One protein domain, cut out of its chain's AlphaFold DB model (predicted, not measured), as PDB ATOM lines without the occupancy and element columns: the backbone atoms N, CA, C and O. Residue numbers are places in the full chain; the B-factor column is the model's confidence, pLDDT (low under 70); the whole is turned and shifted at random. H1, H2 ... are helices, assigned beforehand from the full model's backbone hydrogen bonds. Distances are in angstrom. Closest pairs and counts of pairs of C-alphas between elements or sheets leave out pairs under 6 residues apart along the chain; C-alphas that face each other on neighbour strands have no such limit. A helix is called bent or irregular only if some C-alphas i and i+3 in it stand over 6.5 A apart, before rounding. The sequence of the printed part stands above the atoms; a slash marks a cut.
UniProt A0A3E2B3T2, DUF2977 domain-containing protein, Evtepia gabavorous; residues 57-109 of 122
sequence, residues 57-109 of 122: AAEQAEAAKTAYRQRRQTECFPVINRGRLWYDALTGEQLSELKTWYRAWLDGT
ATOM      1  N   ALA A  57     -93.012  -8.070 -44.942       96.88
ATOM      2  CA  ALA A  57     -93.689  -8.841 -43.905       96.88
ATOM      3  C   ALA A  57     -94.650  -7.979 -43.067       96.88
ATOM      4  O   ALA A  57     -95.743  -8.432 -42.713       96.88
ATOM      5  N   ALA A  58     -94.272  -6.736 -42.753       96.12
ATOM      6  CA  ALA A  58     -95.126  -5.804 -42.023       96.12
ATOM      7  C   ALA A  58     -96.371  -5.410 -42.833       96.12
ATOM      8  O   ALA A  58     -97.483  -5.425 -42.295       96.12
ATOM      9  N   GLU A  59     -96.210  -5.121 -44.126       95.75
ATOM     10  CA  GLU A  59     -97.314  -4.817 -45.041       95.75
ATOM     11  C   GLU A  59     -98.267  -6.005 -45.183       95.75
ATOM     12  O   GLU A  59     -99.481  -5.846 -45.038       95.75
ATOM     13  N   GLN A  60     -97.732  -7.215 -45.362       95.12
ATOM     14  CA  GLN A  60     -98.538  -8.432 -45.425       95.12
ATOM     15  C   GLN A  60     -99.308  -8.674 -44.118       95.12
ATOM     16  O   GLN A  60    -100.498  -9.008 -44.142       95.12
ATOM     17  N   ALA A  61     -98.667  -8.470 -42.963       95.31
ATOM     18  CA  ALA A  61     -99.319  -8.602 -41.664       95.31
ATOM     19  C   ALA A  61    -100.451  -7.577 -41.478       95.31
ATOM     20  O   ALA A  61    -101.514  -7.919 -40.948       95.31
ATOM     21  N   GLU A  62    -100.264  -6.333 -41.924       95.69
ATOM     22  CA  GLU A  62    -101.298  -5.299 -41.840       95.69
ATOM     23  C   GLU A  62    -102.430  -5.514 -42.855       95.69
ATOM     24  O   GLU A  62    -103.603  -5.299 -42.527       95.69
ATOM     25  N   ALA A  63    -102.122  -6.025 -44.049       95.06
ATOM     26  CA  ALA A  63    -103.116  -6.452 -45.028       95.06
ATOM     27  C   ALA A  63    -103.996  -7.579 -44.464       95.06
ATOM     28  O   ALA A  63    -105.225  -7.506 -44.531       95.06
ATOM     29  N   ALA A  64    -103.393  -8.576 -43.812       95.81
ATOM     30  CA  ALA A  64    -104.121  -9.671 -43.178       95.81
ATOM     31  C   ALA A  64    -104.998  -9.193 -42.002       95.81
ATOM     32  O   ALA A  64    -106.162  -9.591 -41.886       95.81
ATOM     33  N   LYS A  65    -104.508  -8.257 -41.174       96.69
ATOM     34  CA  LYS A  65    -105.337  -7.583 -40.154       96.69
ATOM     35  C   LYS A  65    -106.492  -6.805 -40.780       96.69
ATOM     36  O   LYS A  65    -107.603  -6.823 -40.252       96.69
ATOM     37  N   THR A  66    -106.259  -6.123 -41.896       96.81
ATOM     38  CA  THR A  66    -107.297  -5.376 -42.615       96.81
ATOM     39  C   THR A  66    -108.369  -6.313 -43.162       96.81
ATOM     40  O   THR A  66    -109.551  -6.074 -42.916       96.81
ATOM     41  N   ALA A  67    -107.982  -7.425 -43.788       96.44
ATOM     42  CA  ALA A  67    -108.908  -8.468 -44.222       96.44
ATOM     43  C   ALA A  67    -109.727  -9.035 -43.049       96.44
ATOM     44  O   ALA A  67    -110.947  -9.166 -43.146       96.44
ATOM     45  N   TYR A  68    -109.095  -9.288 -41.900       97.56
ATOM     46  CA  TYR A  68    -109.799  -9.710 -40.690       97.56
ATOM     47  C   TYR A  68    -110.826  -8.666 -40.212       97.56
ATOM     48  O   TYR A  68    -111.965  -9.009 -39.891       97.56
ATOM     49  N   ARG A  69    -110.463  -7.375 -40.194       97.00
ATOM     50  CA  ARG A  69    -111.383  -6.283 -39.823       97.00
ATOM     51  C   ARG A  69    -112.577  -6.205 -40.779       97.00
ATOM     52  O   ARG A  69    -113.693  -6.007 -40.303       97.00
ATOM     53  N   GLN A  70    -112.354  -6.405 -42.079       97.25
ATOM     54  CA  GLN A  70    -113.420  -6.479 -43.085       97.25
ATOM     55  C   GLN A  70    -114.368  -7.646 -42.801       97.25
ATOM     56  O   GLN A  70    -115.576  -7.450 -42.712       97.25
ATOM     57  N   ARG A  71    -113.831  -8.841 -42.530       96.94
ATOM     58  CA  ARG A  71    -114.653  -9.999 -42.151       96.94
ATOM     59  C   ARG A  71    -115.465  -9.751 -40.887       96.94
ATOM     60  O   ARG A  71    -116.657 -10.029 -40.859       96.94
ATOM     61  N   ARG A  72    -114.868  -9.154 -39.851       97.31
ATOM     62  CA  ARG A  72    -115.605  -8.769 -38.637       97.31
ATOM     63  C   ARG A  72    -116.743  -7.795 -38.958       97.31
ATOM     64  O   ARG A  72    -117.834  -7.921 -38.404       97.31
ATOM     65  N   GLN A  73    -116.505  -6.840 -39.854       97.38
ATOM     66  CA  GLN A  73    -117.522  -5.885 -40.284       97.38
ATOM     67  C   GLN A  73    -118.699  -6.559 -40.999       97.38
ATOM     68  O   GLN A  73    -119.831  -6.126 -40.808       97.38
ATOM     69  N   THR A  74    -118.456  -7.611 -41.782       96.62
ATOM     70  CA  THR A  74    -119.497  -8.302 -42.561       96.62
ATOM     71  C   THR A  74    -120.153  -9.468 -41.823       96.62
ATOM     72  O   THR A  74    -121.322  -9.751 -42.058       96.62
ATOM     73  N   GLU A  75    -119.432 -10.152 -40.936       96.00
ATOM     74  CA  GLU A  75    -119.904 -11.367 -40.256       96.00
ATOM     75  C   GLU A  75    -120.402 -11.081 -38.831       96.00
ATOM     76  O   GLU A  75    -121.430 -11.607 -38.409       96.00
ATOM     77  N   CYS A  76    -119.697 -10.231 -38.080       96.69
ATOM     78  CA  CYS A  76    -119.967 -10.003 -36.659       96.69
ATOM     79  C   CYS A  76    -120.913  -8.822 -36.431       96.69
ATOM     80  O   CYS A  76    -121.962  -8.956 -35.797       96.69
ATOM     81  N   PHE A  77    -120.587  -7.647 -36.974       97.06
ATOM     82  CA  PHE A  77    -121.347  -6.424 -36.699       97.06
ATOM     83  C   PHE A  77    -122.822  -6.459 -37.130       97.06
ATOM     84  O   PHE A  77    -123.636  -5.915 -36.383       97.06
ATOM     85  N   PRO A  78    -123.234  -7.127 -38.223       96.81
ATOM     86  CA  PRO A  78    -124.654  -7.257 -38.555       96.81
ATOM     87  C   PRO A  78    -125.456  -8.071 -37.529       96.81
ATOM     88  O   PRO A  78    -126.675  -7.927 -37.447       96.81
ATOM     89  N   VAL A  79    -124.789  -8.918 -36.739       96.38
ATOM     90  CA  VAL A  79    -125.398  -9.654 -35.624       96.38
ATOM     91  C   VAL A  79    -125.384  -8.807 -34.351       96.38
ATOM     92  O   VAL A  79    -126.418  -8.653 -33.706       96.38
ATOM     93  N   ILE A  80    -124.232  -8.225 -34.003       96.62
ATOM     94  CA  ILE A  80    -124.048  -7.469 -32.752       96.62
ATOM     95  C   ILE A  80    -124.797  -6.128 -32.755       96.62
ATOM     96  O   ILE A  80    -125.235  -5.646 -31.713       96.62
ATOM     97  N   ASN A  81    -125.035  -5.527 -33.914       96.56
ATOM     98  CA  ASN A  81    -125.756  -4.256 -34.000       96.56
ATOM     99  C   ASN A  81    -127.266  -4.439 -34.230       96.56
ATOM    100  O   ASN A  81    -127.932  -3.528 -34.722       96.56
ATOM    101  N   ARG A  82    -127.830  -5.606 -33.884       95.88
ATOM    102  CA  ARG A  82    -129.285  -5.829 -33.899       95.88
ATOM    103  C   ARG A  82    -129.984  -5.015 -32.804       95.88
ATOM    104  O   ARG A  82    -129.387  -4.600 -31.816       95.88
ATOM    105  N   GLY A  83    -131.274  -4.745 -32.995       96.50
ATOM    106  CA  GLY A  83    -132.062  -3.950 -32.053       96.50
ATOM    107  C   GLY A  83    -132.365  -4.684 -30.743       96.50
ATOM    108  O   GLY A  83    -132.349  -5.912 -30.681       96.50
ATOM    109  N   ARG A  84    -132.730  -3.924 -29.702       95.75
ATOM    110  CA  ARG A  84    -133.062  -4.447 -28.363       95.75
ATOM    111  C   ARG A  84    -134.108  -5.568 -28.372       95.75
ATOM    112  O   ARG A  84    -133.935  -6.547 -27.664       95.75
ATOM    113  N   LEU A  85    -135.134  -5.470 -29.221       97.38
ATOM    114  CA  LEU A  85    -136.175  -6.500 -29.336       97.38
ATOM    115  C   LEU A  85    -135.622  -7.880 -29.719       97.38
ATOM    116  O   LEU A  85    -136.159  -8.891 -29.286       97.38
ATOM    117  N   TRP A  86    -134.556  -7.926 -30.523       97.06
ATOM    118  CA  TRP A  86    -133.903  -9.184 -30.880       97.06
ATOM    119  C   TRP A  86    -133.142  -9.767 -29.684       97.06
ATOM    120  O   TRP A  86    -133.221 -10.963 -29.430       97.06
ATOM    121  N   TYR A  87    -132.465  -8.911 -28.918       96.44
ATOM    122  CA  TYR A  87    -131.750  -9.307 -27.705       96.44
ATOM    123  C   TYR A  87    -132.673  -9.804 -26.594       96.44
ATOM    124  O   TYR A  87    -132.350 -10.790 -25.938       96.44
ATOM    125  N   ASP A  88    -133.819  -9.150 -26.405       97.12
ATOM    126  CA  ASP A  88    -134.802  -9.517 -25.381       97.12
ATOM    127  C   ASP A  88    -135.439 -10.899 -25.650       97.12
ATOM    128  O   ASP A  88    -136.007 -11.499 -24.739       97.12
ATOM    129  N   ALA A  89    -135.333 -11.421 -26.879       95.94
ATOM    130  CA  ALA A  89    -135.821 -12.746 -27.261       95.94
ATOM    131  C   ALA A  89    -134.805 -13.884 -27.024       95.94
ATOM    132  O   ALA A  89    -135.170 -15.053 -27.160       95.94
ATOM    133  N   LEU A  90    -133.545 -13.569 -26.702       97.19
ATOM    134  CA  LEU A  90    -132.503 -14.574 -26.480       97.19
ATOM    135  C   LEU A  90    -132.607 -15.201 -25.088       97.19
ATOM    136  O   LEU A  90    -132.920 -14.532 -24.100       97.19
ATOM    137  N   THR A  91    -132.249 -16.481 -24.989       97.75
ATOM    138  CA  THR A  91    -132.017 -17.108 -23.684       97.75
ATOM    139  C   THR A  91    -130.746 -16.548 -23.033       97.75
ATOM    140  O   THR A  91    -129.869 -15.981 -23.692       97.75
ATOM    141  N   GLY A  92    -130.608 -16.734 -21.716       97.62
ATOM    142  CA  GLY A  92    -129.385 -16.348 -21.004       97.62
ATOM    143  C   GLY A  92    -128.129 -17.043 -21.550       97.62
ATOM    144  O   GLY A  92    -127.074 -16.416 -21.636       97.62
ATOM    145  N   GLU A  93    -128.259 -18.304 -21.970       97.56
ATOM    146  CA  GLU A  93    -127.184 -19.087 -22.592       97.56
ATOM    147  C   GLU A  93    -126.787 -18.502 -23.952       97.56
ATOM    148  O   GLU A  93    -125.621 -18.164 -24.148       97.56
ATOM    149  N   GLN A  94    -127.759 -18.242 -24.835       97.75
ATOM    150  CA  GLN A  94    -127.514 -17.616 -26.140       97.75
ATOM    151  C   GLN A  94    -126.839 -16.247 -25.997       97.75
ATOM    152  O   GLN A  94    -125.892 -15.927 -26.715       97.75
ATOM    153  N   LEU A  95    -127.278 -15.431 -25.035       96.88
ATOM    154  CA  LEU A  95    -126.659 -14.132 -24.780       96.88
ATOM    155  C   LEU A  95    -125.210 -14.267 -24.280       96.88
ATOM    156  O   LEU A  95    -124.361 -13.440 -24.625       96.88
ATOM    157  N   SER A  96    -124.917 -15.281 -23.463       97.44
ATOM    158  CA  SER A  96    -123.562 -15.581 -22.984       97.44
ATOM    159  C   SER A  96    -122.639 -16.027 -24.123       97.44
ATOM    160  O   SER A  96    -121.531 -15.498 -24.275       97.44
ATOM    161  N   GLU A  97    -123.113 -16.937 -24.973       97.81
ATOM    162  CA  GLU A  97    -122.398 -17.380 -26.174       97.81
ATOM    163  C   GLU A  97    -122.125 -16.213 -27.121       97.81
ATOM    164  O   GLU A  97    -120.993 -16.025 -27.563       97.81
ATOM    165  N   LEU A  98    -123.125 -15.362 -27.366       97.62
ATOM    166  CA  LEU A  98    -122.986 -14.201 -28.240       97.62
ATOM    167  C   LEU A  98    -121.924 -13.215 -27.734       97.62
ATOM    168  O   LEU A  98    -121.130 -12.698 -28.520       97.62
ATOM    169  N   LYS A  99    -121.876 -12.963 -26.419       97.06
ATOM    170  CA  LYS A  99    -120.843 -12.110 -25.805       97.06
ATOM    171  C   LYS A  99    -119.452 -12.714 -25.957       97.06
ATOM    172  O   LYS A  99    -118.508 -11.986 -26.257       97.06
ATOM    173  N   THR A 100    -119.333 -14.026 -25.762       97.69
ATOM    174  CA  THR A 100    -118.069 -14.756 -25.916       97.69
ATOM    175  C   THR A 100    -117.586 -14.699 -27.363       97.69
ATOM    176  O   THR A 100    -116.438 -14.340 -27.619       97.69
ATOM    177  N   TRP A 101    -118.485 -14.942 -28.315       97.62
ATOM    178  CA  TRP A 101    -118.203 -14.846 -29.742       97.62
ATOM    179  C   TRP A 101    -117.785 -13.430 -30.164       97.62
ATOM    180  O   TRP A 101    -116.785 -13.254 -30.862       97.62
ATOM    181  N   TYR A 102    -118.485 -12.398 -29.685       97.12
ATOM    182  CA  TYR A 102    -118.108 -11.006 -29.939       97.12
ATOM    183  C   TYR A 102    -116.723 -10.665 -29.377       97.12
ATOM    184  O   TYR A 102    -115.905 -10.056 -30.067       97.12
ATOM    185  N   ARG A 103    -116.434 -11.083 -28.138       96.69
ATOM    186  CA  ARG A 103    -115.121 -10.899 -27.510       96.69
ATOM    187  C   ARG A 103    -114.017 -11.543 -28.353       96.69
ATOM    188  O   ARG A 103    -113.023 -10.886 -28.643       96.69
ATOM    189  N   ALA A 104    -114.232 -12.775 -28.809       96.62
ATOM    190  CA  ALA A 104    -113.274 -13.486 -29.648       96.62
ATOM    191  C   ALA A 104    -113.012 -12.753 -30.979       96.62
ATOM    192  O   ALA A 104    -111.864 -12.638 -31.400       96.62
ATOM    193  N   TRP A 105    -114.037 -12.145 -31.590       96.94
ATOM    194  CA  TRP A 105    -113.863 -11.282 -32.765       96.94
ATOM    195  C   TRP A 105    -113.002 -10.037 -32.498       96.94
ATOM    196  O   TRP A 105    -112.289  -9.564 -33.394       96.94
ATOM    197  N   LEU A 106    -113.079  -9.457 -31.301       94.44
ATOM    198  CA  LEU A 106    -112.257  -8.303 -30.928       94.44
ATOM    199  C   LEU A 106    -110.801  -8.723 -30.688       94.44
ATOM    200  O   LEU A 106    -109.892  -8.145 -31.295       94.44
ATOM    201  N   ASP A 107    -110.608  -9.771 -29.889       94.50
ATOM    202  CA  ASP A 107    -109.295 -10.266 -29.466       94.50
ATOM    203  C   ASP A 107    -108.518 -10.919 -30.630       94.50
ATOM    204  O   ASP A 107    -107.294 -10.800 -30.718       94.50
ATOM    205  N   GLY A 108    -109.225 -11.518 -31.595       92.31
ATOM    206  CA  GLY A 108    -108.639 -12.218 -32.741       92.31
ATOM    207  C   GLY A 108    -107.961 -11.331 -33.791       92.31
ATOM    208  O   GLY A 108    -107.397 -11.858 -34.739       92.31
ATOM    209  N   THR A 109    -107.951  -9.997 -33.662       87.75
ATOM    210  CA  THR A 109    -107.352  -9.110 -34.689       87.75
ATOM    211  C   THR A 109    -105.853  -9.365 -34.880       87.75
ATOM    212  O   THR A 109    -105.356  -9.309 -36.001       87.75
TER     213      THR A 109
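This is residues 57 to 109 of the 122 residues of the protein "DUF2977 domain-containing protein" of Evtepia gabavorous (UniProt A0A3E2B3T2). A long helix, H1, and a shorter one, H3, run opposite ways in a loose, narrow U, its closed end holding the small H2; residues 57 to 63 of H1 stick out beyond H3. The printed part has 53 residues, with three named helices in the order H1, H2, H3 and no named strand: all helix. It is loose, with a radius of gyration of the C-alphas of 14.0 A, a rod spanning 45 by 17 by 10 A.

H1, residues 57 to 80, begins at C-alpha 57 (-93.689, -8.841, -43.905) and measures 32.4 A. It has a kink of 35 degrees near residue 74 and is only just irregular: C-alphas 75 and 78 are 6.51 A apart. H3, residues 92 to 107, measures 22.6 A and ends at C-alpha 107 (-109.295, -10.266, -29.466). H2, residues 84 to 87, measures 5.1 A.

H1, with residues 72 to 80 alone, touches residues 102 to 105 of H3, at a shallow tilt of 21 degrees, opposite ways; the closest C-alphas, of Arg 72 and Trp 105, are 6.6 A apart. H2 is close to H3 but not clearly touching, the closest C-alphas, of Tyr 87 and Leu 95, being 7.6 A apart; H1 and H2 are apart. Every O i to N i+4 pair is within hydrogen-bond range in H3, 17 of 20 in H1; H2 is too short for one.

The C-alphas farthest apart, of Ala 57 and Ala 89, are 45.5 A apart. Both links are tight, the printed part has no cut, and no printed residue has a pLDDT under 70.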